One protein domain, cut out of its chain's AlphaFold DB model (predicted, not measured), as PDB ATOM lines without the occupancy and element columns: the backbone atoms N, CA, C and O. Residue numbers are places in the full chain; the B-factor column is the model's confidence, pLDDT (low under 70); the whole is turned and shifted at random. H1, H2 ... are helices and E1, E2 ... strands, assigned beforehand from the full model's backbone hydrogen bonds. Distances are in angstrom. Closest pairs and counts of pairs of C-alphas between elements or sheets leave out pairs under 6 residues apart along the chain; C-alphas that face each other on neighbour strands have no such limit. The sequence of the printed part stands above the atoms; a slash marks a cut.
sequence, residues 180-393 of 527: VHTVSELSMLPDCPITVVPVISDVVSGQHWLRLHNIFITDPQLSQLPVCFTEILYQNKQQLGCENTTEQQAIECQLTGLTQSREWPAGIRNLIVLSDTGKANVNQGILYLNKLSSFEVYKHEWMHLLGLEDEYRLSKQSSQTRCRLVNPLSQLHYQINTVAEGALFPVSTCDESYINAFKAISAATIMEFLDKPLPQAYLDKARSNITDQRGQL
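AT A GLANCE: This is residues 180 to 393 of the 527 residues of an uncharacterized protein of Pseudoalteromonas ulvae (UniProt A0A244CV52). A strongly twisted sheet of six strands, E1 to E6, with H1 and H4 over one face makes the main lobe; at one end of the longest axis is a smaller lobe of H5, the short strands E7 and E8 and long loops. H6 lies next to H4, and the little helices H2 and H3 sit together at the end far from the smaller lobe. The printed part has 214 residues, with six named helices and eight named strands in the order E1 H1 E2 E3 H2 H3 E4 E5 E6 H4 H5 E7 E8 H6; the class is mixed, with under half of the residues, 90, in named elements. The large sheet is branched and mixed, parallel except for E5 and E6. The whole is compact, with a radius of gyration of the C-alphas of 17.7 A, and spans 52 by 38 by 30 A.

HOW THE PARTS SIT: Start at E1, residues 194 to 200: E2, residues 227 to 229, and E3, residues 232 to 234, lie on one side of it, and E4, residues 268 to 275, on the other side, parallel to it. Look for N 196 and O 228 at 2.9 A, N 233 and O 198 at 2.9 A, and N 199 and O 272 at 2.7 A, within hydrogen-bond range. H1, residues 203 to 218, completes a strand-helix-strand unit with E1 and E2, parallel neighbours with a helix between them in the chain; its crossover is right-handed. H1 is on the sheet, over E1 and E4, only just not over E2 with 2 C-alphas falling on it, at a height of 9.0 A. H2, residues 237 to 240, only grazes the sheet and touches H3, residues 256 to 259; the closest C-alphas, of Gln 239 and Gly 257, are 4.5 A apart. E6, residues 286 to 290, is parallel to E4, with N 273 and O 287 at 2.9 A, and forms a hairpin with E5, residues 281 to 283, with N 288 and O 281 at 2.8 A. H4, residues 295 to 305, is on the same face as H1, over E5 and E6. H1, with residues 212 to 215 alone, only just touches H4, with 3 pairs of C-alphas within 8 A, the closest those of Leu 212 and Phe 295 at 6.3 A. H5, residues 316 to 322, touches no helix; E7, residues 345 to 347, and E8, residues 357 to 359, meet only at a point, C-alphas 346 and 358 facing each other at 4.3 A. H6, residues 376 to 388, is close to H4 but not clearly touching, the closest C-alphas being Met 303 and Ala 382 at 7.0 A. In H1, H4, H5 and H6 every O i to N i+4 pair is within hydrogen-bond range; H2 and H3 are too short for one.

IN THESE COORDINATES: Find C-alpha 194 at (-1.839, 41.670, -0.230), where E1 begins its 19.3 A. H1 is 22.6 A long, E4 20.5 A and H4 15.1 A. H6 runs 17.7 A to C-alpha 388 at (-11.175, 49.919, -2.882).

THE WHOLE: The C-alphas of His 181 and Val 339, the two farthest apart, are 52.7 A apart. The printed part has no cut; the links H2 to H3, H5 to E7 and E8 to H6 are long. The model's confidence is low, pLDDT under 70, at residues 324 to 328 and 333 to 342.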
ATOM      1  N   VAL A 180      13.185  29.968   2.597       91.06
ATOM      2  CA  VAL A 180      14.106  30.302   1.512       91.06
ATOM      3  C   VAL A 180      15.197  31.252   2.005       91.06
ATOM      4  O   VAL A 180      15.050  31.912   3.039       91.06
ATOM      5  N   HIS A 181      16.305  31.323   1.272       85.94
ATOM      6  CA  HIS A 181      17.485  32.104   1.664       85.94
ATOM      7  C   HIS A 181      17.704  33.338   0.808       85.94
ATOM      8  O   HIS A 181      18.292  34.325   1.252       85.94
ATOM      9  N   THR A 182      17.252  33.265  -0.434       89.69
ATOM     10  CA  THR A 182      17.385  34.328  -1.409       89.69
ATOM     11  C   THR A 182      16.012  34.807  -1.840       89.69
ATOM     12  O   THR A 182      15.013  34.093  -1.794       89.69
ATOM     13  N   VAL A 183      15.959  36.067  -2.254       93.12
ATOM     14  CA  VAL A 183      14.715  36.703  -2.688       93.12
ATOM     15  C   VAL A 183      14.153  36.047  -3.956       93.12
ATOM     16  O   VAL A 183      12.938  35.991  -4.106       93.12
ATOM     17  N   SER A 184      15.004  35.534  -4.851       91.56
ATOM     18  CA  SER A 184      14.578  34.887  -6.101       91.56
ATOM     19  C   SER A 184      13.910  33.528  -5.904       91.56
ATOM     20  O   SER A 184      13.223  33.058  -6.807       91.56
ATOM     21  N   GLU A 185      14.072  32.905  -4.737       93.31
ATOM     22  CA  GLU A 185      13.386  31.661  -4.377       93.31
ATOM     23  C   GLU A 185      11.944  31.885  -3.892       93.31
ATOM     24  O   GLU A 185      11.195  30.918  -3.761       93.31
ATOM     25  N   LEU A 186      11.545  33.130  -3.604       95.88
ATOM     26  CA  LEU A 186      10.193  33.442  -3.142       95.88
ATOM     27  C   LEU A 186       9.160  33.213  -4.250       95.88
ATOM     28  O   LEU A 186       9.343  33.622  -5.401       95.88
ATOM     29  N   SER A 187       8.024  32.626  -3.883       93.25
ATOM     30  CA  SER A 187       6.936  32.378  -4.823       93.25
ATOM     31  C   SER A 187       6.135  33.644  -5.140       93.25
ATOM     32  O   SER A 187       5.839  34.473  -4.276       93.25
ATOM     33  N   MET A 188       5.701  33.764  -6.398       89.31
ATOM     34  CA  MET A 188       4.696  34.745  -6.809       89.31
ATOM     35  C   MET A 188       3.288  34.213  -6.517       89.31
ATOM     36  O   MET A 188       2.956  33.094  -6.901       89.31
ATOM     37  N   LEU A 189       2.438  35.044  -5.906       91.50
ATOM     38  CA  LEU A 189       1.037  34.726  -5.597       91.50
ATOM     39  C   LEU A 189       0.092  35.668  -6.378       91.50
ATOM     40  O   LEU A 189      -0.309  36.703  -5.840       91.50
ATOM     41  N   PRO A 190      -0.232  35.367  -7.654       80.62
ATOM     42  CA  PRO A 190      -0.865  36.316  -8.582       80.62
ATOM     43  C   PRO A 190      -2.312  36.702  -8.230       80.62
ATOM     44  O   PRO A 190      -2.744  37.796  -8.587       80.62
ATOM     45  N   ASP A 191      -3.034  35.861  -7.485       87.44
ATOM     46  CA  ASP A 191      -4.436  36.100  -7.106       87.44
ATOM     47  C   ASP A 191      -4.595  36.743  -5.720       87.44
ATOM     48  O   ASP A 191      -5.712  36.917  -5.230       87.44
ATOM     49  N   CYS A 192      -3.488  37.110  -5.067       91.81
ATOM     50  CA  CYS A 192      -3.535  37.663  -3.724       91.81
ATOM     51  C   CYS A 192      -3.517  39.200  -3.711       91.81
ATOM     52  O   CYS A 192      -2.573  39.808  -4.223       91.81
ATOM     53  N   PRO A 193      -4.501  39.870  -3.079       91.75
ATOM     54  CA  PRO A 193      -4.504  41.328  -2.996       91.75
ATOM     55  C   PRO A 193      -3.330  41.909  -2.205       91.75
ATOM     56  O   PRO A 193      -2.765  42.917  -2.638       91.75
ATOM     57  N   ILE A 194      -2.969  41.285  -1.080       94.94
ATOM     58  CA  ILE A 194      -1.839  41.670  -0.230       94.94
ATOM     59  C   ILE A 194      -0.953  40.445   0.005       94.94
ATOM     60  O   ILE A 194      -1.257  39.595   0.842       94.94
ATOM     61  N   THR A 195       0.161  40.374  -0.715       96.69
ATOM     62  CA  THR A 195       1.184  39.343  -0.509       96.69
ATOM     63  C   THR A 195       2.244  39.840   0.465       96.69
ATOM     64  O   THR A 195       2.810  40.924   0.273       96.69
ATOM     65  N   VAL A 196       2.526  39.043   1.495       97.50
ATOM     66  CA  VAL A 196       3.451  39.386   2.577       97.50
ATOM     67  C   VAL A 196       4.551  38.347   2.718       97.50
ATOM     68  O   VAL A 196       4.276  37.150   2.784       97.50
ATOM     69  N   VAL A 197       5.790  38.824   2.830       98.12
ATOM     70  CA  VAL A 197       6.949  37.974   3.126       98.12
ATOM     71  C   VAL A 197       7.297  38.097   4.607       98.12
ATOM     72  O   VAL A 197       7.622  39.200   5.065       98.12
ATOM     73  N   PRO A 198       7.251  37.001   5.376       97.75
ATOM     74  CA  PRO A 198       7.835  36.970   6.704       97.75
ATOM     75  C   PRO A 198       9.354  36.826   6.623       97.75
ATOM     76  O   PRO A 198       9.874  35.959   5.926       97.75
ATOM     77  N   VAL A 199      10.061  37.683   7.350       96.88
ATOM     78  CA  VAL A 199      11.518  37.764   7.383       96.88
ATOM     79  C   VAL A 199      11.994  37.512   8.808       96.88
ATOM     80  O   VAL A 199      11.586  38.215   9.739       96.88
ATOM     81  N   ILE A 200      12.852  36.508   8.973       93.19
ATOM     82  CA  ILE A 200      13.361  36.060  10.279       93.19
ATOM     83  C   ILE A 200      14.885  36.008  10.287       93.19
ATOM     84  O   ILE A 200      15.506  35.869   9.232       93.19
ATOM     85  N   SER A 201      15.465  36.032  11.488       88.75
ATOM     86  CA  SER A 201      16.911  35.929  11.703       88.75
ATOM     87  C   SER A 201      17.372  34.720  12.507       88.75
ATOM     88  O   SER A 201      18.572  34.478  12.574       88.75
ATOM     89  N   ASP A 202      16.459  33.979  13.135       83.44
ATOM     90  CA  ASP A 202      16.776  32.874  14.052       83.44
ATOM     91  C   ASP A 202      15.554  31.964  14.293       83.44
ATOM     92  O   ASP A 202      14.463  32.197  13.761       83.44
ATOM     93  N   VAL A 203      15.732  30.853  15.031       80.31
ATOM     94  CA  VAL A 203      14.668  29.835  15.164       80.31
ATOM     95  C   VAL A 203      13.543  30.386  16.020       80.31
ATOM     96  O   VAL A 203      12.375  30.134  15.730       80.31
ATOM     97  N   VAL A 204      13.886  31.143  17.062       83.88
ATOM     98  CA  VAL A 204      12.915  31.719  17.992       83.88
ATOM     99  C   VAL A 204      11.958  32.646  17.253       83.88
ATOM    100  O   VAL A 204      10.744  32.498  17.396       83.88
ATOM    101  N   SER A 205      12.476  33.546  16.416       90.12
ATOM    102  CA  SER A 205      11.657  34.391  15.546       90.12
ATOM    103  C   SER A 205      10.847  33.551  14.551       90.12
ATOM    104  O   SER A 205       9.637  33.740  14.455       90.12
ATOM    105  N   GLY A 206      11.434  32.542  13.901       90.00
ATOM    106  CA  GLY A 206      10.696  31.616  13.026       90.00
ATOM    107  C   GLY A 206       9.514  30.908  13.699       90.00
ATOM    108  O   GLY A 206       8.400  30.897  13.175       90.00
ATOM    109  N   GLN A 207       9.723  30.356  14.892       89.12
ATOM    110  CA  GLN A 207       8.681  29.695  15.682       89.12
ATOM    111  C   GLN A 207       7.630  30.680  16.193       89.12
ATOM    112  O   GLN A 207       6.444  30.347  16.271       89.12
ATOM    113  N   HIS A 208       8.060  31.886  16.561       93.44
ATOM    114  CA  HIS A 208       7.160  32.941  16.988       93.44
ATOM    115  C   HIS A 208       6.240  33.375  15.845       93.44
ATOM    116  O   HIS A 208       5.019  33.370  16.008       93.44
ATOM    117  N   TRP A 209       6.808  33.647  14.668       95.44
ATOM    118  CA  TRP A 209       6.040  33.933  13.464       95.44
ATOM    119  C   TRP A 209       5.065  32.797  13.137       95.44
ATOM    120  O   TRP A 209       3.887  33.068  12.935       95.44
ATOM    121  N   LEU A 210       5.508  31.533  13.161       94.62
ATOM    122  CA  LEU A 210       4.647  30.387  12.840       94.62
ATOM    123  C   LEU A 210       3.442  30.302  13.787       94.62
ATOM    124  O   LEU A 210       2.323  30.022  13.360       94.62
ATOM    125  N   ARG A 211       3.649  30.590  15.075       94.94
ATOM    126  CA  ARG A 211       2.564  30.672  16.057       94.94
ATOM    127  C   ARG A 211       1.574  31.780  15.702       94.94
ATOM    128  O   ARG A 211       0.377  31.516  15.675       94.94
ATOM    129  N   LEU A 212       2.060  32.991  15.425       96.81
ATOM    130  CA  LEU A 212       1.214  34.126  15.046       96.81
ATOM    131  C   LEU A 212       0.450  33.858  13.745       96.81
ATOM    132  O   LEU A 212      -0.743  34.133  13.678       96.81
ATOM    133  N   HIS A 213       1.114  33.278  12.745       96.12
ATOM    134  CA  HIS A 213       0.525  32.885  11.470       96.12
ATOM    135  C   HIS A 213      -0.606  31.870  11.662       96.12
ATOM    136  O   HIS A 213      -1.710  32.090  11.172       96.12
ATOM    137  N   ASN A 214      -0.375  30.806  12.439       95.94
ATOM    138  CA  ASN A 214      -1.397  29.796  12.719       95.94
ATOM    139  C   ASN A 214      -2.620  30.389  13.429       95.94
ATOM    140  O   ASN A 214      -3.753  30.019  13.121       95.94
ATOM    141  N   ILE A 215      -2.410  31.329  14.357       96.25
ATOM    142  CA  ILE A 215      -3.521  32.042  14.997       96.25
ATOM    143  C   ILE A 215      -4.217  32.946  13.974       96.25
ATOM    144  O   ILE A 215      -5.434  32.928  13.901       96.25
ATOM    145  N   PHE A 216      -3.487  33.683  13.134       96.50
ATOM    146  CA  PHE A 216      -4.066  34.571  12.119       96.50
ATOM    147  C   PHE A 216      -5.013  33.836  11.165       96.50
ATOM    148  O   PHE A 216      -6.138  34.281  10.953       96.50
ATOM    149  N   ILE A 217      -4.577  32.699  10.613       95.44
ATOM    150  CA  ILE A 217      -5.367  31.941   9.630       95.44
ATOM    151  C   ILE A 217      -6.562  31.208  10.256       95.44
ATOM    152  O   ILE A 217      -7.459  30.785   9.532       95.44
ATOM    153  N   THR A 218      -6.587  31.052  11.584       96.19
ATOM    154  CA  THR A 218      -7.698  30.425  12.322       96.19
ATOM    155  C   THR A 218      -8.569  31.432  13.081       96.19
ATOM    156  O   THR A 218      -9.683  31.093  13.478       96.19
ATOM    157  N   ASP A 219      -8.104  32.671  13.267       95.69
ATOM    158  CA  ASP A 219      -8.838  33.744  13.936       95.69
ATOM    159  C   ASP A 219     -10.074  34.117  13.096       95.69
ATOM    160  O   ASP A 219      -9.932  34.441  11.912       95.69
ATOM    161  N   PRO A 220     -11.291  34.106  13.674       93.56
ATOM    162  CA  PRO A 220     -12.522  34.338  12.921       93.56
ATOM    163  C   PRO A 220     -12.603  35.700  12.232       93.56
ATOM    164  O   PRO A 220     -13.394  35.842  11.308       93.56
ATOM    165  N   GLN A 221     -11.847  36.702  12.683       93.44
ATOM    166  CA  GLN A 221     -11.844  38.046  12.110       93.44
ATOM    167  C   GLN A 221     -10.702  38.208  11.103       93.44
ATOM    168  O   GLN A 221     -10.945  38.593   9.960       93.44
ATOM    169  N   LEU A 222      -9.464  37.902  11.502       94.38
ATOM    170  CA  LEU A 222      -8.285  38.148  10.667       94.38
ATOM    171  C   LEU A 222      -8.190  37.208   9.463       94.38
ATOM    172  O   LEU A 222      -7.765  37.652   8.399       94.38
ATOM    173  N   SER A 223      -8.663  35.965   9.580       94.94
ATOM    174  CA  SER A 223      -8.706  35.017   8.453       94.94
ATOM    175  C   SER A 223      -9.599  35.479   7.292       94.94
ATOM    176  O   SER A 223      -9.469  34.977   6.179       94.94
ATOM    177  N   GLN A 224     -10.484  36.459   7.519       92.12
ATOM    178  CA  GLN A 224     -11.327  37.057   6.478       92.12
ATOM    179  C   GLN A 224     -10.604  38.132   5.652       92.12
ATOM    180  O   GLN A 224     -11.171  38.642   4.682       92.12
ATOM    181  N   LEU A 225      -9.400  38.547   6.055       94.94
ATOM    182  CA  LEU A 225      -8.613  39.524   5.311       94.94
ATOM    183  C   LEU A 225      -7.997  38.852   4.074       94.94
ATOM    184  O   LEU A 225      -7.409  37.779   4.204       94.94
ATOM    185  N   PRO A 226      -8.071  39.469   2.880       94.25
ATOM    186  CA  PRO A 226      -7.496  38.909   1.658       94.25
ATOM    187  C   PRO A 226      -5.969  39.123   1.610       94.25
ATOM    188  O   PRO A 226      -5.440  39.911   0.821       94.25
ATOM    189  N   VAL A 227      -5.276  38.435   2.515       95.56
ATOM    190  CA  VAL A 227      -3.833  38.487   2.756       95.56
ATOM    191  C   VAL A 227      -3.254  37.090   2.569       95.56
ATOM    192  O   VAL A 227      -3.800  36.118   3.086       95.56
ATOM    193  N   CYS A 228      -2.114  36.994   1.891       95.81
ATOM    194  CA  CYS A 228      -1.405  35.734   1.693       95.81
ATOM    195  C   CYS A 228       0.044  35.871   2.133       95.81
ATOM    196  O   CYS A 228       0.671  36.918   1.962       95.81
ATOM    197  N   PHE A 229       0.574  34.781   2.672       96.44
ATOM    198  CA  PHE A 229       1.954  34.686   3.115       96.44
ATOM    199  C   PHE A 229       2.733  33.825   2.124       96.44
ATOM    200  O   PHE A 229       2.260  32.761   1.726       96.44
ATOM    201  N   THR A 230       3.910  34.289   1.720       96.62
ATOM    202  CA  THR A 230       4.874  33.483   0.957       96.62
ATOM    203  C   THR A 230       5.648  32.561   1.895       96.62
ATOM    204  O   THR A 230       5.354  32.485   3.090       96.62
ATOM    205  N   GLU A 231       6.682  31.903   1.380       95.94
ATOM    206  CA  GLU A 231       7.747  31.297   2.173       95.94
ATOM    207  C   GLU A 231       8.389  32.325   3.119       95.94
ATOM    208  O   GLU A 231       8.377  33.533   2.863       95.94
ATOM    209  N   ILE A 232       8.977  31.834   4.211       95.19
ATOM    210  CA  ILE A 232       9.817  32.648   5.087       95.19
ATOM    211  C   ILE A 232      11.128  32.957   4.375       95.19
ATOM    212  O   ILE A 232      11.832  32.042   3.954       95.19
ATOM    213  N   LEU A 233      11.503  34.232   4.332       94.75
ATOM    214  CA  LEU A 233      12.832  34.652   3.919       94.75
ATOM    215  C   LEU A 233      13.753  34.733   5.141       94.75
ATOM    216  O   LEU A 233      13.583  35.587   6.012       94.75
ATOM    217  N   TYR A 234      14.753  33.860   5.207       90.94
ATOM    218  CA  TYR A 234      15.803  33.972   6.215       90.94
ATOM    219  C   TYR A 234      16.795  35.077   5.831       90.94
ATOM    220  O   TYR A 234      17.279  35.117   4.700       90.94
ATOM    221  N   GLN A 235      17.133  35.948   6.780       89.94
ATOM    222  CA  GLN A 235      18.218  36.925   6.670       89.94
ATOM    223  C   GLN A 235      18.977  36.966   7.989       89.94
ATOM    224  O   GLN A 235      18.371  37.096   9.049       89.94
ATOM    225  N   ASN A 236      20.305  36.896   7.943       85.69
ATOM    226  CA  ASN A 236      21.081  36.940   9.178       85.69
ATOM    227  C   ASN A 236      20.963  38.319   9.867       85.69
ATOM    228  O   ASN A 236      20.582  39.324   9.253       85.69
ATOM    229  N   LYS A 237      21.307  38.390  11.158       87.12
ATOM    230  CA  LYS A 237      21.103  39.611  11.962       87.12
ATOM    231  C   LYS A 237      21.862  40.825  11.427       87.12
ATOM    232  O   LYS A 237      21.334  41.934  11.459       87.12
ATOM    233  N   GLN A 238      23.056  40.616  10.871       85.56
ATOM    234  CA  GLN A 238      23.869  41.684  10.279       85.56
ATOM    235  C   GLN A 238      23.232  42.247   9.001       85.56
ATOM    236  O   GLN A 238      23.249  43.457   8.783       85.56
ATOM    237  N   GLN A 239      22.632  41.385   8.176       88.69
ATOM    238  CA  GLN A 239      21.914  41.765   6.956       88.69
ATOM    239  C   GLN A 239      20.606  42.512   7.250       88.69
ATOM    240  O   GLN A 239      20.210  43.385   6.475       88.69
ATOM    241  N   LEU A 240      19.930  42.196   8.359       91.12
ATOM    242  CA  LEU A 240      18.750  42.944   8.803       91.12
ATOM    243  C   LEU A 240      19.122  44.249   9.512       91.12
ATOM    244  O   LEU A 240      18.485  45.279   9.280       91.12
ATOM    245  N   GLY A 241      20.161  44.229  10.348       91.31
ATOM    246  CA  GLY A 241      20.677  45.397  11.056       91.31
ATOM    247  C   GLY A 241      19.661  46.027  12.012       91.31
ATOM    248  O   GLY A 241      19.479  47.242  11.970       91.31
ATOM    249  N   CYS A 242      18.975  45.215  12.826       90.50
ATOM    250  CA  CYS A 242      17.955  45.667  13.792       90.50
ATOM    251  C   CYS A 242      18.485  45.841  15.237       90.50
ATOM    252  O   CYS A 242      17.749  46.282  16.117       90.50
ATOM    253  N   GLU A 243      19.746  45.480  15.502       81.38
ATOM    254  CA  GLU A 243      20.292  45.271  16.859       81.38
ATOM    255  C   GLU A 243      20.466  46.553  17.694       81.38
ATOM    256  O   GLU A 243      20.529  46.495  18.918       81.38
ATOM    257  N   ASN A 244      20.495  47.727  17.059       79.62
ATOM    258  CA  ASN A 244      20.715  49.004  17.753       79.62
ATOM    259  C   ASN A 244      19.454  49.563  18.442       79.62
ATOM    260  O   ASN A 244      19.484  50.683  18.954       79.62
ATOM    261  N   THR A 245      18.346  48.816  18.447       82.44
ATOM    262  CA  THR A 245      17.072  49.265  19.024       82.44
ATOM    263  C   THR A 245      16.920  48.786  20.468       82.44
ATOM    264  O   THR A 245      16.897  47.585  20.746       82.44
ATOM    265  N   THR A 246      16.744  49.722  21.403       86.50
ATOM    266  CA  THR A 246      16.401  49.392  22.798       86.50
ATOM    267  C   THR A 246      14.935  48.968  22.939       86.50
ATOM    268  O   THR A 246      14.094  49.341  22.127       86.50
ATOM    269  N   GLU A 247      14.575  48.261  24.015       85.38
ATOM    270  CA  GLU A 247      13.189  47.815  24.272       85.38
ATOM    271  C   GLU A 247      12.146  48.945  24.299       85.38
ATOM    272  O   GLU A 247      10.958  48.705  24.093       85.38
ATOM    273  N   GLN A 248      12.562  50.187  24.557       85.81
ATOM    274  CA  GLN A 248      11.651  51.328  24.645       85.81
ATOM    275  C   GLN A 248      11.422  52.041  23.308       85.81
ATOM    276  O   GLN A 248      10.455  52.805  23.199       85.81
ATOM    277  N   GLN A 249      12.284  51.803  22.320       90.62
ATOM    278  CA  GLN A 249      12.255  52.437  21.005       90.62
ATOM    279  C   GLN A 249      11.481  51.583  20.002       90.62
ATOM    280  O   GLN A 249      11.450  50.361  20.112       90.62
ATOM    281  N   ALA A 250      10.858  52.229  19.014       92.50
ATOM    282  CA  ALA A 250      10.289  51.525  17.870       92.50
ATOM    283  C   ALA A 250      11.402  50.810  17.092       92.50
ATOM    284  O   ALA A 250      12.484  51.368  16.919       92.50
ATOM    285  N   ILE A 251      11.134  49.583  16.644       95.00
ATOM    286  CA  ILE A 251      12.069  48.786  15.839       95.00
ATOM    287  C   ILE A 251      12.450  49.538  14.566       95.00
ATOM    288  O   ILE A 251      11.586  49.871  13.752       95.00
ATOM    289  N   GLU A 252      13.755  49.730  14.378       92.62
ATOM    290  CA  GLU A 252      14.341  50.246  13.148       92.62
ATOM    291  C   GLU A 252      15.432  49.299  12.642       92.62
ATOM    292  O   GLU A 252      16.366  48.947  13.360       92.62
ATOM    293  N   CYS A 253      15.316  48.899  11.376       93.31
ATOM    294  CA  CYS A 253      16.254  47.993  10.719       93.31
ATOM    295  C   CYS A 253      16.872  48.647   9.478       93.31
ATOM    296  O   CYS A 253      16.196  49.371   8.729       93.31
ATOM    297  N   GLN A 254      18.150  48.362   9.232       92.44
ATOM    298  CA  GLN A 254      18.869  48.847   8.050       92.44
ATOM    299  C   GLN A 254      18.475  48.089   6.774       92.44
ATOM    300  O   GLN A 254      18.423  48.699   5.709       92.44
ATOM    301  N   LEU A 255      18.130  46.801   6.895       94.00
ATOM    302  CA  LEU A 255      17.682  45.920   5.807       94.00
ATOM    303  C   LEU A 255      18.684  45.812   4.644       94.00
ATOM    304  O   LEU A 255      18.287  45.649   3.489       94.00
ATOM    305  N   THR A 256      19.984  45.912   4.927       89.44
ATOM    306  CA  THR A 256      21.044  45.968   3.910       89.44
ATOM    307  C   THR A 256      21.014  44.760   2.975       89.44
ATOM    308  O   THR A 256      21.050  44.951   1.759       89.44
ATOM    309  N   GLY A 257      20.833  43.543   3.502       87.31
ATOM    310  CA  GLY A 257      20.742  42.324   2.684       87.31
ATOM    311  C   GLY A 257      19.556  42.330   1.712       87.31
ATOM    312  O   GLY A 257      19.685  41.930   0.557       87.31
ATOM    313  N   LEU A 258      18.418  42.888   2.136       93.69
ATOM    314  CA  LEU A 258      17.207  42.973   1.316       93.69
ATOM    315  C   LEU A 258      17.298  44.061   0.241       93.69
ATOM    316  O   LEU A 258      16.821  43.873  -0.878       93.69
ATOM    317  N   THR A 259      17.921  45.197   0.573       92.69
ATOM    318  CA  THR A 259      18.031  46.350  -0.336       92.69
ATOM    319  C   THR A 259      18.921  46.103  -1.555       92.69
ATOM    320  O   THR A 259      18.797  46.817  -2.549       92.69
ATOM    321  N   GLN A 260      19.817  45.116  -1.487       88.62
ATOM    322  CA  GLN A 260      20.757  44.789  -2.562       88.62
ATOM    323  C   GLN A 260      20.150  43.869  -3.628       88.62
ATOM    324  O   GLN A 260      20.626  43.855  -4.764       88.62
ATOM    325  N   SER A 261      19.094  43.121  -3.295       89.19
ATOM    326  CA  SER A 261      18.446  42.222  -4.248       89.19
ATOM    327  C   SER A 261      17.494  42.969  -5.180       89.19
ATOM    328  O   SER A 261      16.668  43.769  -4.739       89.19
ATOM    329  N   ARG A 262      17.580  42.660  -6.479       89.19
ATOM    330  CA  ARG A 262      16.685  43.175  -7.530       89.19
ATOM    331  C   ARG A 262      15.759  42.113  -8.122       89.19
ATOM    332  O   ARG A 262      15.007  42.404  -9.050       89.19
ATOM    333  N   GLU A 263      15.794  40.903  -7.578       89.88
ATOM    334  CA  GLU A 263      15.053  39.745  -8.090       89.88
ATOM    335  C   GLU A 263      13.735  39.521  -7.339       89.88
ATOM    336  O   GLU A 263      13.238  38.403  -7.276       89.88
ATOM    337  N   TRP A 264      13.168  40.576  -6.743       94.12
ATOM    338  CA  TRP A 264      11.901  40.491  -6.020       94.12
ATOM    339  C   TRP A 264      10.775  40.032  -6.949       94.12
ATOM    340  O   TRP A 264      10.497  40.726  -7.935       94.12
ATOM    341  N   PRO A 265      10.085  38.916  -6.632       93.25
ATOM    342  CA  PRO A 265       8.895  38.517  -7.363       93.25
ATOM    343  C   PRO A 265       7.882  39.657  -7.432       93.25
ATOM    344  O   PRO A 265       7.694  40.413  -6.473       93.25
ATOM    345  N   ALA A 266       7.215  39.791  -8.576       89.75
ATOM    346  CA  ALA A 266       6.139  40.761  -8.713       89.75
ATOM    347  C   ALA A 266       5.000  40.446  -7.725       89.75
ATOM    348  O   ALA A 266       4.706  39.287  -7.441       89.75
ATOM    349  N   GLY A 267       4.350  41.488  -7.206       91.56
ATOM    350  CA  GLY A 267       3.173  41.352  -6.344       91.56
ATOM    351  C   GLY A 267       3.456  41.253  -4.842       91.56
ATOM    352  O   GLY A 267       2.531  41.478  -4.063       91.56
ATOM    353  N   ILE A 268       4.700  41.005  -4.406       95.88
ATOM    354  CA  ILE A 268       5.055  41.129  -2.983       95.88
ATOM    355  C   ILE A 268       4.870  42.585  -2.571       95.88
ATOM    356  O   ILE A 268       5.471  43.494  -3.140       95.88
ATOM    357  N   ARG A 269       4.013  42.818  -1.579       96.12
ATOM    358  CA  ARG A 269       3.553  44.166  -1.252       96.12
ATOM    359  C   ARG A 269       4.096  44.664   0.076       96.12
ATOM    360  O   ARG A 269       4.461  45.838   0.193       96.12
ATOM    361  N   ASN A 270       4.191  43.772   1.056       97.56
ATOM    362  CA  ASN A 270       4.571  44.102   2.422       97.56
ATOM    363  C   ASN A 270       5.540  43.063   2.995       97.56
ATOM    364  O   ASN A 270       5.608  41.928   2.523       97.56
ATOM    365  N   LEU A 271       6.286  43.460   4.023       98.25
ATOM    366  CA  LEU A 271       7.163  42.564   4.777       98.25
ATOM    367  C   LEU A 271       6.702  42.515   6.233       98.25
ATOM    368  O   LEU A 271       6.260  43.532   6.770       98.25
ATOM    369  N   ILE A 272       6.861  41.360   6.874       98.31
ATOM    370  CA  ILE A 272       6.856  41.250   8.335       98.31
ATOM    371  C   ILE A 272       8.276  40.919   8.759       98.31
ATOM    372  O   ILE A 272       8.788  39.878   8.371       98.31
ATOM    373  N   VAL A 273       8.916  41.782   9.540       97.75
ATOM    374  CA  VAL A 273      10.293  41.579  10.003       97.75
ATOM    375  C   VAL A 273      10.275  41.316  11.498       97.75
ATOM    376  O   VAL A 273       9.744  42.123  12.265       97.75
ATOM    377  N   LEU A 274      10.864  40.198  11.914       95.38
ATOM    378  CA  LEU A 274      11.007  39.866  13.324       95.38
ATOM    379  C   LEU A 274      12.385  40.283  13.843       95.38
ATOM    380  O   LEU A 274      13.404  39.955  13.240       95.38
ATOM    381  N   SER A 275      12.407  40.998  14.966       93.06
ATOM    382  CA  SER A 275      13.609  41.444  15.671       93.06
ATOM    383  C   SER A 275      13.723  40.815  17.062       93.06
ATOM    384  O   SER A 275      12.753  40.305  17.632       93.06
ATOM    385  N   ASP A 276      14.920  40.889  17.643       87.69
ATOM    386  CA  ASP A 276      15.172  40.447  19.018       87.69
ATOM    387  C   ASP A 276      14.590  41.390  20.078       87.69
ATOM    388  O   ASP A 276      14.129  40.939  21.126       87.69
ATOM    389  N   THR A 277      14.652  42.697  19.817       89.75
ATOM    390  CA  THR A 277      14.318  43.775  20.755       89.75
ATOM    391  C   THR A 277      13.557  44.896  20.051       89.75
ATOM    392  O   THR A 277      13.455  44.923  18.822       89.75
ATOM    393  N   GLY A 278      13.032  45.836  20.839       93.81
ATOM    394  CA  GLY A 278      12.295  47.006  20.362       93.81
ATOM    395  C   GLY A 278      10.777  46.843  20.427       93.81
ATOM    396  O   GLY A 278      10.255  45.749  20.649       93.81
ATOM    397  N   LYS A 279      10.072  47.962  20.255       93.88
ATOM    398  CA  LYS A 279       8.612  48.031  20.174       93.88
ATOM    399  C   LYS A 279       8.142  47.770  18.752       93.88
ATOM    400  O   LYS A 279       8.654  48.371  17.798       93.88
ATOM    401  N   ALA A 280       7.141  46.901  18.647       96.44
ATOM    402  CA  ALA A 280       6.425  46.655  17.407       96.44
ATOM    403  C   ALA A 280       5.921  47.972  16.801       96.44
ATOM    404  O   ALA A 280       5.641  48.930  17.526       96.44
ATOM    405  N   ASN A 281       5.940  48.042  15.473       95.88
ATOM    406  CA  ASN A 281       5.443  49.187  14.722       95.88
ATOM    407  C   ASN A 281       5.232  48.819  13.251       95.88
ATOM    408  O   ASN A 281       5.860  47.893  12.730       95.88
ATOM    409  N   VAL A 282       4.450  49.636  12.553       95.19
ATOM    410  CA  VAL A 282       4.413  49.669  11.090       95.19
ATOM    411  C   VAL A 282       5.125  50.904  10.562       95.19
ATOM    412  O   VAL A 282       4.838  52.036  10.950       95.19
ATOM    413  N   ASN A 283       6.009  50.695   9.590       91.38
ATOM    414  CA  ASN A 283       6.705  51.774   8.908       91.38
ATOM    415  C   ASN A 283       6.836  51.473   7.413       91.38
ATOM    416  O   ASN A 283       7.524  50.534   7.012       91.38
ATOM    417  N   GLN A 284       6.191  52.301   6.583       88.69
ATOM    418  CA  GLN A 284       6.325  52.286   5.118       88.69
ATOM    419  C   GLN A 284       6.114  50.895   4.496       88.69
ATOM    420  O   GLN A 284       6.920  50.426   3.696       88.69
ATOM    421  N   GLY A 285       5.028  50.226   4.887       92.94
ATOM    422  CA  GLY A 285       4.652  48.920   4.347       92.94
ATOM    423  C   GLY A 285       5.436  47.738   4.924       92.94
ATOM    424  O   GLY A 285       5.303  46.628   4.406       92.94
ATOM    425  N   ILE A 286       6.227  47.954   5.977       97.94
ATOM    426  CA  ILE A 286       6.881  46.897   6.753       97.94
ATOM    427  C   ILE A 286       6.288  46.883   8.159       97.94
ATOM    428  O   ILE A 286       6.232  47.923   8.814       97.94
ATOM    429  N   LEU A 287       5.861  45.705   8.602       98.19
ATOM    430  CA  LEU A 287       5.384  45.440   9.952       98.19
ATOM    431  C   LEU A 287       6.534  44.815  10.747       98.19
ATOM    432  O   LEU A 287       7.012  43.733  10.414       98.19
ATOM    433  N   TYR A 288       6.999  45.502  11.782       97.88
ATOM    434  CA  TYR A 288       8.067  45.026  12.654       97.88
ATOM    435  C   TYR A 288       7.491  44.442  13.935       97.88
ATOM    436  O   TYR A 288       6.665  45.075  14.595       97.88
ATOM    437  N   LEU A 289       7.967  43.261  14.315       97.38
ATOM    438  CA  LEU A 289       7.607  42.597  15.564       97.38
ATOM    439  C   LEU A 289       8.861  42.215  16.325       97.38
ATOM    440  O   LEU A 289       9.809  41.690  15.757       97.38
ATOM    441  N   ASN A 290       8.823  42.377  17.636       93.50
ATOM    442  CA  ASN A 290       9.758  41.688  18.510       93.50
ATOM    443  C   ASN A 290       9.349  40.205  18.609       93.50
ATOM    444  O   ASN A 290       8.153  39.909  18.648       93.50
ATOM    445  N   LYS A 291      10.303  39.276  18.716       88.50
ATOM    446  CA  LYS A 291      10.070  37.836  18.960       88.50
ATOM    447  C   LYS A 291       9.251  37.494  20.221       88.50
ATOM    448  O   LYS A 291       8.861  36.344  20.399       88.50
ATOM    449  N   LEU A 292       9.019  38.464  21.106       89.69
ATOM    450  CA  LEU A 292       8.173  38.360  22.300       89.69
ATOM    451  C   LEU A 292       6.798  39.036  22.146       89.69
ATOM    452  O   LEU A 292       6.035  39.079  23.110       89.69
ATOM    453  N   SER A 293       6.479  39.592  20.974       95.31
ATOM    454  CA  SER A 293       5.227  40.331  20.755       95.31
ATOM    455  C   SER A 293       4.013  39.427  20.967       95.31
ATOM    456  O   SER A 293       3.982  38.291  20.507       95.31
ATOM    457  N   SER A 294       2.980  39.910  21.656       95.81
ATOM    458  CA  SER A 294       1.756  39.121  21.806       95.81
ATOM    459  C   SER A 294       0.936  39.110  20.508       95.81
ATOM    460  O   SER A 294       1.186  39.881  19.576       95.81
ATOM    461  N   PHE A 295      -0.077  38.245  20.443       95.62
ATOM    462  CA  PHE A 295      -0.984  38.223  19.297       95.62
ATOM    463  C   PHE A 295      -1.825  39.508  19.197       95.62
ATOM    464  O   PHE A 295      -2.143  39.952  18.100       95.62
ATOM    465  N   GLU A 296      -2.143  40.144  20.322       96.25
ATOM    466  CA  GLU A 296      -2.854  41.425  20.384       96.25
ATOM    467  C   GLU A 296      -2.019  42.553  19.775       96.25
ATOM    468  O   GLU A 296      -2.541  43.334  18.982       96.25
ATOM    469  N   VAL A 297      -0.711  42.588  20.066       96.88
ATOM    470  CA  VAL A 297       0.231  43.513  19.414       96.88
ATOM    471  C   VAL A 297       0.258  43.251  17.910       96.88
ATOM    472  O   VAL A 297       0.097  44.170  17.117       96.88
ATOM    473  N   TYR A 298       0.382  41.988  17.498       96.75
ATOM    474  CA  TYR A 298       0.369  41.623  16.082       96.75
ATOM    475  C   TYR A 298      -0.923  42.052  15.366       96.75
ATOM    476  O   TYR A 298      -0.873  42.605  14.267       96.75
ATOM    477  N   LYS A 299      -2.081  41.842  16.002       96.62
ATOM    478  CA  LYS A 299      -3.396  42.263  15.502       96.62
ATOM    479  C   LYS A 299      -3.494  43.787  15.383       96.62
ATOM    480  O   LYS A 299      -4.005  44.273  14.378       96.62
ATOM    481  N   HIS A 300      -2.989  44.524  16.370       96.88
ATOM    482  CA  HIS A 300      -2.932  45.987  16.366       96.88
ATOM    483  C   HIS A 300      -2.061  46.525  15.217       96.88
ATOM    484  O   HIS A 300      -2.527  47.335  14.417       96.88
ATOM    485  N   GLU A 301      -0.845  46.001  15.042       97.31
ATOM    486  CA  GLU A 301       0.043  46.427  13.952       97.31
ATOM    487  C   GLU A 301      -0.523  46.100  12.563       97.31
ATOM    488  O   GLU A 301      -0.358  46.866  11.616       97.31
ATOM    489  N   TRP A 302      -1.264  45.000  12.420       96.69
ATOM    490  CA  TRP A 302      -1.997  44.732  11.182       96.69
ATOM    491  C   TRP A 302      -3.000  45.830  10.845       96.69
ATOM    492  O   TRP A 302      -3.113  46.218   9.684       96.69
ATOM    493  N   MET A 303      -3.716  46.354  11.839       95.88
ATOM    494  CA  MET A 303      -4.664  47.442  11.609       95.88
ATOM    495  C   MET A 303      -3.944  48.702  11.118       95.88
ATOM    496  O   MET A 303      -4.416  49.329  10.169       95.88
ATOM    497  N   HIS A 304      -2.758  49.012  11.653       94.31
ATOM    498  CA  HIS A 304      -1.912  50.083  11.117       94.31
ATOM    499  C   HIS A 304      -1.472  49.846   9.676       94.31
ATOM    500  O   HIS A 304      -1.562  50.752   8.846       94.31
ATOM    501  N   LEU A 305      -1.041  48.626   9.346       94.94
ATOM    502  CA  LEU A 305      -0.648  48.278   7.979       94.94
ATOM    503  C   LEU A 305      -1.802  48.467   6.984       94.94
ATOM    504  O   LEU A 305      -1.570  48.799   5.822       94.94
ATOM    505  N   LEU A 306      -3.039  48.304   7.457       94.69
ATOM    506  CA  LEU A 306      -4.273  48.470   6.690       94.69
ATOM    507  C   LEU A 306      -4.883  49.876   6.805       94.69
ATOM    508  O   LEU A 306      -5.997  50.107   6.334       94.69
ATOM    509  N   GLY A 307      -4.135  50.830   7.364       90.12
ATOM    510  CA  GLY A 307      -4.451  52.256   7.339       90.12
ATOM    511  C   GLY A 307      -5.258  52.778   8.524       90.12
ATOM    512  O   GLY A 307      -5.682  53.932   8.474       90.12
ATOM    513  N   LEU A 308      -5.474  51.976   9.571       91.25
ATOM    514  CA  LEU A 308      -6.064  52.454  10.821       91.25
ATOM    515  C   LEU A 308      -5.007  53.147  11.693       91.25
ATOM    516  O   LEU A 308      -3.823  52.832  11.650       91.25
ATOM    517  N   GLU A 309      -5.447  54.092  12.510       89.44
ATOM    518  CA  GLU A 309      -4.601  54.923  13.368       89.44
ATOM    519  C   GLU A 309      -4.805  54.618  14.853       89.44
ATOM    520  O   GLU A 309      -5.825  54.062  15.253       89.44
ATOM    521  N   ASP A 310      -3.839  55.011  15.674       92.38
ATOM    522  CA  ASP A 310      -3.938  54.919  17.132       92.38
ATOM    523  C   ASP A 310      -5.063  55.813  17.659       92.38
ATOM    524  O   ASP A 310      -5.294  56.889  17.112       92.38
ATOM    525  N   GLU A 311      -5.730  55.412  18.743       92.69
ATOM    526  CA  GLU A 311      -6.804  56.183  19.401       92.69
ATOM    527  C   GLU A 311      -6.363  56.832  20.722       92.69
ATOM    528  O   GLU A 311      -7.058  57.696  21.265       92.69
ATOM    529  N   TYR A 312      -5.194  56.444  21.233       91.81
ATOM    530  CA  TYR A 312      -4.612  57.004  22.448       91.81
ATOM    531  C   TYR A 312      -3.796  58.272  22.166       91.81
ATOM    532  O   TYR A 312      -3.407  58.573  21.036       91.81
ATOM    533  N   ARG A 313      -3.502  59.027  23.230       93.00
ATOM    534  CA  ARG A 313      -2.713  60.262  23.148       93.00
ATOM    535  C   ARG A 313      -1.305  59.994  22.622       93.00
ATOM    536  O   ARG A 313      -0.513  59.301  23.261       93.00
ATOM    537  N   LEU A 314      -0.975  60.610  21.493       89.38
ATOM    538  CA  LEU A 314       0.351  60.530  20.891       89.38
ATOM    539  C   LEU A 314       1.321  61.556  21.490       89.38
ATOM    540  O   LEU A 314       0.925  62.558  22.086       89.38
ATOM    541  N   SER A 315       2.621  61.339  21.265       89.50
ATOM    542  CA  SER A 315       3.627  62.376  21.520       89.50
ATOM    543  C   SER A 315       3.340  63.622  20.676       89.50
ATOM    544  O   SER A 315       2.811  63.517  19.567       89.50
ATOM    545  N   LYS A 316       3.760  64.803  21.145       87.44
ATOM    546  CA  LYS A 316       3.569  66.063  20.410       87.44
ATOM    547  C   LYS A 316       4.089  66.001  18.973       87.44
ATOM    548  O   LYS A 316       3.413  66.453  18.054       87.44
ATOM    549  N   GLN A 317       5.262  65.405  18.765       85.38
ATOM    550  CA  GLN A 317       5.838  65.241  17.431       85.38
ATOM    551  C   GLN A 317       4.987  64.302  16.565       85.38
ATOM    552  O   GLN A 317       4.593  64.680  15.464       85.38
ATOM    553  N   SER A 318       4.664  63.106  17.070       84.56
ATOM    554  CA  SER A 318       3.863  62.114  16.341       84.56
ATOM    555  C   SER A 318       2.469  62.643  15.999       84.56
ATOM    556  O   SER A 318       2.025  62.494  14.864       84.56
ATOM    557  N   SER A 319       1.816  63.319  16.946       83.19
ATOM    558  CA  SER A 319       0.501  63.938  16.768       83.19
ATOM    559  C   SER A 319       0.540  65.014  15.681       83.19
ATOM    560  O   SER A 319      -0.228  64.966  14.726       83.19
ATOM    561  N   GLN A 320       1.516  65.928  15.722       78.44
ATOM    562  CA  GLN A 320       1.675  66.957  14.690       78.44
ATOM    563  C   GLN A 320       1.988  66.393  13.301       78.44
ATOM    564  O   GLN A 320       1.667  67.041  12.306       78.44
ATOM    565  N   THR A 321       2.639  65.233  13.208       77.00
ATOM    566  CA  THR A 321       2.917  64.572  11.928       77.00
ATOM    567  C   THR A 321       1.705  63.809  11.400       77.00
ATOM    568  O   THR A 321       1.369  63.973  10.231       77.00
ATOM    569  N   ARG A 322       1.048  62.995  12.234       78.06
ATOM    570  CA  ARG A 322      -0.076  62.141  11.814       78.06
ATOM    571  C   ARG A 322      -1.368  62.930  11.604       78.06
ATOM    572  O   ARG A 322      -2.116  62.654  10.675       78.06
ATOM    573  N   CYS A 323      -1.586  63.980  12.389       77.25
ATOM    574  CA  CYS A 323      -2.783  64.817  12.347       77.25
ATOM    575  C   CYS A 323      -2.618  66.030  11.410       77.25
ATOM    576  O   CYS A 323      -3.069  67.125  11.719       77.25
ATOM    577  N   ARG A 324      -1.925  65.895  10.271       65.50
ATOM    578  CA  ARG A 324      -1.664  67.007   9.328       65.50
ATOM    579  C   ARG A 324      -2.581  67.034   8.091       65.50
ATOM    580  O   ARG A 324      -2.188  67.627   7.095       65.50
ATOM    581  N   LEU A 325      -3.817  66.520   8.219       56.97
ATOM    582  CA  LEU A 325      -4.954  66.486   7.260       56.97
ATOM    583  C   LEU A 325      -5.222  65.125   6.574       56.97
ATOM    584  O   LEU A 325      -4.312  64.462   6.092       56.97
ATOM    585  N   VAL A 326      -6.523  64.795   6.501       53.25
ATOM    586  CA  VAL A 326      -7.272  63.904   5.584       53.25
ATOM    587  C   VAL A 326      -6.504  62.686   5.031       53.25
ATOM    588  O   VAL A 326      -6.169  62.630   3.850       53.25
ATOM    589  N   ASN A 327      -6.305  61.659   5.862       65.62
ATOM    590  CA  ASN A 327      -5.967  60.311   5.392       65.62
ATOM    591  C   ASN A 327      -7.273  59.540   5.087       65.62
ATOM    592  O   ASN A 327      -7.983  59.208   6.036       65.62
ATOM    593  N   PRO A 328      -7.655  59.273   3.820       65.50
ATOM    594  CA  PRO A 328      -8.898  58.555   3.474       65.50
ATOM    595  C   PRO A 328      -8.928  57.095   3.944       65.50
ATOM    596  O   PRO A 328     -10.001  56.495   4.070       65.50
ATOM    597  N   LEU A 329      -7.757  56.528   4.237       76.38
ATOM    598  CA  LEU A 329      -7.639  55.184   4.790       76.38
ATOM    599  C   LEU A 329      -7.989  55.137   6.276       76.38
ATOM    600  O   LEU A 329      -8.469  54.109   6.749       76.38
ATOM    601  N   SER A 330      -7.792  56.247   6.986       78.88
ATOM    602  CA  SER A 330      -7.972  56.302   8.430       78.88
ATOM    603  C   SER A 330      -9.434  56.112   8.823       78.88
ATOM    604  O   SER A 330     -10.342  56.703   8.236       78.88
ATOM    605  N   GLN A 331      -9.660  55.345   9.888       79.69
ATOM    606  CA  GLN A 331     -10.942  55.320  10.589       79.69
ATOM    607  C   GLN A 331     -11.252  56.656  11.286       79.69
ATOM    608  O   GLN A 331     -12.399  56.898  11.655       79.69
ATOM    609  N   LEU A 332     -10.248  57.533  11.431       73.19
ATOM    610  CA  LEU A 332     -10.358  58.851  12.056       73.19
ATOM    611  C   LEU A 332     -10.653  59.991  11.065       73.19
ATOM    612  O   LEU A 332     -10.687  61.160  11.450       73.19
ATOM    613  N   HIS A 333     -10.875  59.672   9.783       63.72
ATOM    614  CA  HIS A 333     -11.000  60.615   8.662       63.72
ATOM    615  C   HIS A 333     -12.133  61.655   8.769       63.72
ATOM    616  O   HIS A 333     -12.179  62.586   7.967       63.72
ATOM    617  N   TYR A 334     -13.023  61.568   9.758       57.91
ATOM    618  CA  TYR A 334     -14.188  62.451   9.945       57.91
ATOM    619  C   TYR A 334     -13.874  63.948  10.148       57.91
ATOM    620  O   TYR A 334     -14.755  64.739  10.466       57.91
ATOM    621  N   GLN A 335     -12.627  64.363   9.956       52.22
ATOM    622  CA  GLN A 335     -12.124  65.676  10.306       52.22
ATOM    623  C   GLN A 335     -12.699  66.841   9.494       52.22
ATOM    624  O   GLN A 335     -12.617  67.952  10.005       52.22
ATOM    625  N   ILE A 336     -13.210  66.690   8.258       49.28
ATOM    626  CA  ILE A 336     -13.393  67.896   7.408       49.28
ATOM    627  C   ILE A 336     -14.647  67.976   6.529       49.28
ATOM    628  O   ILE A 336     -15.034  69.087   6.189       49.28
ATOM    629  N   ASN A 337     -15.344  66.903   6.170       42.31
ATOM    630  CA  ASN A 337     -16.525  67.042   5.313       42.31
ATOM    631  C   ASN A 337     -17.575  66.013   5.690       42.31
ATOM    632  O   ASN A 337     -17.239  64.850   5.861       42.31
ATOM    633  N   THR A 338     -18.829  66.452   5.696       39.72
ATOM    634  CA  THR A 338     -20.064  65.702   5.965       39.72
ATOM    635  C   THR A 338     -20.474  65.618   7.431       39.72
ATOM    636  O   THR A 338     -19.760  65.145   8.307       39.72
ATOM    637  N   VAL A 339     -21.700  66.092   7.653       43.72
ATOM    638  CA  VAL A 339     -22.643  65.531   8.614       43.72
ATOM    639  C   VAL A 339     -22.602  64.016   8.406       43.72
ATOM    640  O   VAL A 339     -23.225  63.512   7.477       43.72
ATOM    641  N   ALA A 340     -21.779  63.297   9.169       47.31
ATOM    642  CA  ALA A 340     -21.885  61.849   9.190       47.31
ATOM    643  C   ALA A 340     -23.315  61.535   9.648       47.31
ATOM    644  O   ALA A 340     -23.786  62.118  10.625       47.31
ATOM    645  N   GLU A 341     -24.014  60.639   8.955       50.91
ATOM    646  CA  GLU A 341     -25.358  60.165   9.329       50.91
ATOM    647  C   GLU A 341     -25.333  59.304  10.620       50.91
ATOM    648  O   GLU A 341     -26.112  58.370  10.786       50.91
ATOM    649  N   GLY A 342     -24.423  59.595  11.555       62.84
ATOM    650  CA  GLY A 342     -24.190  58.849  12.784       62.84
ATOM    651  C   GLY A 342     -23.371  59.639  13.808       62.84
ATOM    652  O   GLY A 342     -22.749  60.656  13.500       62.84
ATOM    653  N   ALA A 343     -23.391  59.168  15.056       74.06
ATOM    654  CA  ALA A 343     -22.663  59.792  16.155       74.06
ATOM    655  C   ALA A 343     -21.144  59.603  16.001       74.06
ATOM    656  O   ALA A 343     -20.667  58.491  15.780       74.06
ATOM    657  N   LEU A 344     -20.393  60.695  16.153       83.75
ATOM    658  CA  LEU A 344     -18.931  60.698  16.190       83.75
ATOM    659  C   LEU A 344     -18.449  60.805  17.635       83.75
ATOM    660  O   LEU A 344     -18.989  61.592  18.414       83.75
ATOM    661  N   PHE A 345     -17.410  60.048  17.978       86.75
ATOM    662  CA  PHE A 345     -16.862  59.991  19.332       86.75
ATOM    663  C   PHE A 345     -15.420  60.493  19.337       86.75
ATOM    664  O   PHE A 345     -14.630  60.025  18.517       86.75
ATOM    665  N   PRO A 346     -15.058  61.448  20.207       87.56
ATOM    666  CA  PRO A 346     -13.715  62.021  20.221       87.56
ATOM    667  C   PRO A 346     -12.661  60.984  20.638       87.56
ATOM    668  O   PRO A 346     -12.945  60.103  21.449       87.56
ATOM    669  N   VAL A 347     -11.445  61.114  20.101       89.81
ATOM    670  CA  VAL A 347     -10.262  60.324  20.495       89.81
ATOM    671  C   VAL A 347      -9.057  61.227  20.744       89.81
ATOM    672  O   VAL A 347      -8.958  62.310  20.166       89.81
ATOM    673  N   SER A 348      -8.115  60.754  21.561       90.94
ATOM    674  CA  SER A 348      -6.989  61.561  22.048       90.94
ATOM    675  C   SER A 348      -5.781  61.637  21.109       90.94
ATOM    676  O   SER A 348      -4.813  62.348  21.391       90.94
ATOM    677  N   THR A 349      -5.806  60.934  19.976       89.00
ATOM    678  CA  THR A 349      -4.712  60.860  18.988       89.00
ATOM    679  C   THR A 349      -4.138  62.228  18.614       89.00
ATOM    680  O   THR A 349      -2.921  62.409  18.482       89.00
ATOM    681  N   CYS A 350      -5.026  63.211  18.459       86.38
ATOM    682  CA  CYS A 350      -4.710  64.534  17.937       86.38
ATOM    683  C   CYS A 350      -4.744  65.656  18.990       86.38
ATOM    684  O   CYS A 350      -4.656  66.821  18.605       86.38
ATOM    685  N   ASP A 351      -4.780  65.323  20.289       87.75
ATOM    686  CA  ASP A 351      -4.842  66.291  21.404       87.75
ATOM    687  C   ASP A 351      -3.660  67.282  21.429       87.75
ATOM    688  O   ASP A 351      -3.780  68.396  21.930       87.75
ATOM    689  N   GLU A 352      -2.505  66.896  20.873       86.75
ATOM    690  CA  GLU A 352      -1.300  67.740  20.768       86.75
ATOM    691  C   GLU A 352      -1.205  68.503  19.428       86.75
ATOM    692  O   GLU A 352      -0.157  69.069  19.082       86.75
ATOM    693  N   SER A 353      -2.279  68.488  18.638       77.12
ATOM    694  CA  SER A 353      -2.374  69.119  17.322       77.12
ATOM    695  C   SER A 353      -3.455  70.213  17.294       77.12
ATOM    696  O   SER A 353      -4.077  70.528  18.301       77.12
ATOM    697  N   TYR A 354      -3.663  70.834  16.130       72.31
ATOM    698  CA  TYR A 354      -4.696  71.857  15.924       72.31
ATOM    699  C   TYR A 354      -6.039  71.273  15.453       72.31
ATOM    700  O   TYR A 354      -6.956  72.034  15.140       72.31
ATOM    701  N   ILE A 355      -6.149  69.944  15.361       73.19
ATOM    702  CA  ILE A 355      -7.353  69.255  14.900       73.19
ATOM    703  C   ILE A 355      -7.826  68.223  15.913       73.19
ATOM    704  O   ILE A 355      -7.029  67.528  16.533       73.19
ATOM    705  N   ASN A 356      -9.144  68.088  16.025       77.12
ATOM    706  CA  ASN A 356      -9.763  67.023  16.800       77.12
ATOM    707  C   ASN A 356      -9.861  65.759  15.938       77.12
ATOM    708  O   ASN A 356     -10.091  65.841  14.728       77.12
ATOM    709  N   ALA A 357      -9.690  64.590  16.547       81.12
ATOM    710  CA  ALA A 357      -9.903  63.301  15.897       81.12
ATOM    711  C   ALA A 357     -11.135  62.614  16.480       81.12
ATOM    712  O   ALA A 357     -11.468  62.792  17.652       81.12
ATOM    713  N   PHE A 358     -11.808  61.826  15.646       83.94
ATOM    714  CA  PHE A 358     -13.040  61.143  16.017       83.94
ATOM    715  C   PHE A 358     -13.059  59.728  15.465       83.94
ATOM    716  O   PHE A 358     -12.559  59.497  14.371       83.94
ATOM    717  N   LYS A 359     -13.717  58.817  16.171       85.94
ATOM    718  CA  LYS A 359     -14.060  57.476  15.702       85.94
ATOM    719  C   LYS A 359     -15.570  57.316  15.545       85.94
ATOM    720  O   LYS A 359     -16.357  58.054  16.137       85.94
ATOM    721  N   ALA A 360     -15.972  56.316  14.767       81.31
ATOM    722  CA  ALA A 360     -17.378  56.014  14.485       81.31
ATOM    723  C   ALA A 360     -18.090  55.211  15.595       81.31
ATOM    724  O   ALA A 360     -19.276  54.919  15.479       81.31
ATOM    725  N   ILE A 361     -17.373  54.795  16.646       86.44
ATOM    726  CA  ILE A 361     -17.877  53.869  17.674       86.44
ATOM    727  C   ILE A 361     -17.522  54.399  19.066       86.44
ATOM    728  O   ILE A 361     -16.399  54.830  19.296       86.44
ATOM    729  N   SER A 362     -18.456  54.333  20.016       88.50
ATOM    730  CA  SER A 362     -18.248  54.840  21.383       88.50
ATOM    731  C   SER A 362     -17.363  53.952  22.259       88.50
ATOM    732  O   SER A 362     -16.774  54.433  23.223       88.50
ATOM    733  N   ALA A 363     -17.295  52.656  21.961       91.56
ATOM    734  CA  ALA A 363     -16.558  51.687  22.758       91.56
ATOM    735  C   ALA A 363     -15.035  51.865  22.632       91.56
ATOM    736  O   ALA A 363     -14.513  52.264  21.587       91.56
ATOM    737  N   ALA A 364     -14.317  51.507  23.697       93.75
ATOM    738  CA  ALA A 364     -12.869  51.332  23.651       93.75
ATOM    739  C   ALA A 364     -12.507  50.193  22.681       93.75
ATOM    740  O   ALA A 364     -13.187  49.163  22.652       93.75
ATOM    741  N   THR A 365     -11.447  50.374  21.893       94.62
ATOM    742  CA  THR A 365     -11.054  49.442  20.823       94.62
ATOM    743  C   THR A 365      -9.611  48.979  20.990       94.62
ATOM    744  O   THR A 365      -8.855  49.566  21.765       94.62
ATOM    745  N   ILE A 366      -9.207  47.959  20.225       95.50
ATOM    746  CA  ILE A 366      -7.805  47.513  20.162       95.50
ATOM    747  C   ILE A 366      -6.826  48.614  19.709       95.50
ATOM    748  O   ILE A 366      -5.630  48.534  19.984       95.50
ATOM    749  N   MET A 367      -7.320  49.655  19.029       94.81
ATOM    750  CA  MET A 367      -6.513  50.811  18.623       94.81
ATOM    751  C   MET A 367      -6.293  51.807  19.774       94.81
ATOM    752  O   MET A 367      -5.467  52.709  19.658       94.81
ATOM    753  N   GLU A 368      -7.016  51.653  20.885       95.25
ATOM    754  CA  GLU A 368      -6.877  52.452  22.108       95.25
ATOM    755  C   GLU A 368      -6.158  51.658  23.207       95.25
ATOM    756  O   GLU A 368      -5.212  52.154  23.818       95.25
ATOM    757  N   PHE A 369      -6.575  50.406  23.422       96.12
ATOM    758  CA  PHE A 369      -5.999  49.499  24.412       96.12
ATOM    759  C   PHE A 369      -5.899  48.078  23.851       96.12
ATOM    760  O   PHE A 369      -6.887  47.518  23.381       96.12
ATOM    761  N   LEU A 370      -4.717  47.464  23.956       93.62
ATOM    762  CA  LEU A 370      -4.425  46.151  23.362       93.62
ATOM    763  C   LEU A 370      -5.309  45.004  23.887       93.62
ATOM    764  O   LEU A 370      -5.452  43.992  23.212       93.62
ATOM    765  N   ASP A 371      -5.909  45.144  25.070       94.19
ATOM    766  CA  ASP A 371      -6.778  44.136  25.689       94.19
ATOM    767  C   ASP A 371      -8.241  44.198  25.201       94.19
ATOM    768  O   ASP A 371      -9.086  43.422  25.657       94.19
ATOM    769  N   LYS A 372      -8.575  45.134  24.307       96.25
ATOM    770  CA  LYS A 372      -9.937  45.330  23.794       96.25
ATOM    771  C   LYS A 372     -10.161  44.598  22.469       96.25
ATOM    772  O   LYS A 372      -9.225  44.391  21.700       96.25
ATOM    773  N   PRO A 373     -11.413  44.202  22.167       93.56
ATOM    774  CA  PRO A 373     -11.723  43.510  20.921       93.56
ATOM    775  C   PRO A 373     -11.562  44.425  19.697       93.56
ATOM    776  O   PRO A 373     -11.704  45.646  19.790       93.56
ATOM    777  N   LEU A 374     -11.329  43.812  18.532       94.38
ATOM    778  CA  LEU A 374     -11.390  44.484  17.233       94.38
ATOM    779  C   LEU A 374     -12.865  44.634  16.810       94.38
ATOM    780  O   LEU A 374     -13.529  43.617  16.581       94.38
ATOM    781  N   PRO A 375     -13.405  45.860  16.686       93.88
ATOM    782  CA  PRO A 375     -14.787  46.047  16.256       93.88
ATOM    783  C   PRO A 375     -15.006  45.597  14.807       93.88
ATOM    784  O   PRO A 375     -14.151  45.809  13.946       93.88
ATOM    785  N   GLN A 376     -16.191  45.060  14.503       92.19
ATOM    786  CA  GLN A 376     -16.519  44.599  13.148       92.19
ATOM    787  C   GLN A 376     -16.404  45.718  12.102       92.19
ATOM    788  O   GLN A 376     -15.820  45.504  11.047       92.19
ATOM    789  N   ALA A 377     -16.848  46.938  12.420       90.31
ATOM    790  CA  ALA A 377     -16.741  48.068  11.495       90.31
ATOM    791  C   ALA A 377     -15.281  48.438  11.154       90.31
ATOM    792  O   ALA A 377     -15.017  48.980  10.083       90.31
ATOM    793  N   TYR A 378     -14.317  48.129  12.029       92.81
ATOM    794  CA  TYR A 378     -12.893  48.367  11.761       92.81
ATOM    795  C   TYR A 378     -12.337  47.296  10.829       92.81
ATOM    796  O   TYR A 378     -11.598  47.618   9.903       92.81
ATOM    797  N   LEU A 379     -12.760  46.043  11.017       93.25
ATOM    798  CA  LEU A 379     -12.472  44.964  10.077       93.25
ATOM    799  C   LEU A 379     -13.072  45.258   8.691       93.25
ATOM    800  O   LEU A 379     -12.403  45.070   7.678       93.25
ATOM    801  N   ASP A 380     -14.303  45.767   8.630       91.50
ATOM    802  CA  ASP A 380     -14.960  46.172   7.380       91.50
ATOM    803  C   ASP A 380     -14.197  47.305   6.688       91.50
ATOM    804  O   ASP A 380     -13.929  47.229   5.487       91.50
ATOM    805  N   LYS A 381     -13.768  48.318   7.452       90.56
ATOM    806  CA  LYS A 381     -12.933  49.412   6.947       90.56
ATOM    807  C   LYS A 381     -11.586  48.906   6.431       90.56
ATOM    808  O   LYS A 381     -11.182  49.300   5.343       90.56
ATOM    809  N   ALA A 382     -10.920  48.009   7.155       93.69
ATOM    810  CA  ALA A 382      -9.660  47.407   6.725       93.69
ATOM    811  C   ALA A 382      -9.827  46.601   5.422       93.69
ATOM    812  O   ALA A 382      -9.012  46.728   4.508       93.69
ATOM    813  N   ARG A 383     -10.919  45.836   5.285       94.06
ATOM    814  CA  ARG A 383     -11.253  45.119   4.042       94.06
ATOM    815  C   ARG A 383     -11.518  46.071   2.879       94.06
ATOM    816  O   ARG A 383     -10.921  45.897   1.822       94.06
ATOM    817  N   SER A 384     -12.334  47.105   3.085       92.31
ATOM    818  CA  SER A 384     -12.576  48.142   2.070       92.31
ATOM    819  C   SER A 384     -11.282  48.861   1.683       92.31
ATOM    820  O   SER A 384     -11.034  49.089   0.504       92.31
ATOM    821  N   ASN A 385     -10.383  49.135   2.632       93.44
ATOM    822  CA  ASN A 385      -9.082  49.716   2.316       93.44
ATOM    823  C   ASN A 385      -8.251  48.803   1.393       93.44
ATOM    824  O   ASN A 385      -7.591  49.307   0.486       93.44
ATOM    825  N   ILE A 386      -8.307  47.476   1.567       94.12
ATOM    826  CA  ILE A 386      -7.630  46.525   0.670       94.12
ATOM    827  C   ILE A 386      -8.316  46.439  -0.700       94.12
ATOM    828  O   ILE A 386      -7.622  46.356  -1.710       94.12
ATOM    829  N   THR A 387      -9.647  46.442  -0.758       91.75
ATOM    830  CA  THR A 387     -10.393  46.263  -2.016       91.75
ATOM    831  C   THR A 387     -10.462  47.548  -2.840       91.75
ATOM    832  O   THR A 387     -10.141  47.537  -4.028       91.75
ATOM    833  N   ASP A 388     -10.817  48.665  -2.210       89.69
ATOM    834  CA  ASP A 388     -11.175  49.919  -2.882       89.69
ATOM    835  C   ASP A 388     -10.017  50.921  -2.905       89.69
ATOM    836  O   ASP A 388      -9.906  51.745  -3.811       89.69
ATOM    837  N   GLN A 389      -9.143  50.866  -1.898       89.25
ATOM    838  CA  GLN A 389      -8.059  51.834  -1.702       89.25
ATOM    839  C   GLN A 389      -6.684  51.165  -1.685       89.25
ATOM    840  O   GLN A 389      -5.725  51.716  -1.143       89.25
ATOM    841  N   ARG A 390      -6.543  49.998  -2.334       91.69
ATOM    842  CA  ARG A 390      -5.283  49.239  -2.355       91.69
ATOM    843  C   ARG A 390      -4.098  50.093  -2.776       91.69
ATOM    844  O   ARG A 390      -3.038  50.017  -2.173       91.69
ATOM    845  N   GLY A 391      -4.278  50.922  -3.805       90.19
ATOM    846  CA  GLY A 391      -3.234  51.807  -4.321       90.19
ATOM    847  C   GLY A 391      -2.773  52.872  -3.323       90.19
ATOM    848  O   GLY A 391      -1.709  53.448  -3.520       90.19
ATOM    849  N   GLN A 392      -3.528  53.117  -2.251       88.81
ATOM    850  CA  GLN A 392      -3.170  54.070  -1.206       88.81
ATOM    851  C   GLN A 392      -2.321  53.445  -0.087       88.81
ATOM    852  O   GLN A 392      -1.596  54.156   0.605       88.81
ATOM    853  N   LEU A 393      -2.419  52.126   0.115       91.75
ATOM    854  CA  LEU A 393      -1.713  51.430   1.190       91.75
ATOM    855  C   LEU A 393      -0.208  51.414   0.916       91.75
ATOM    856  O   LEU A 393       0.218  51.051  -0.183       91.75
TER     857      LEU A 393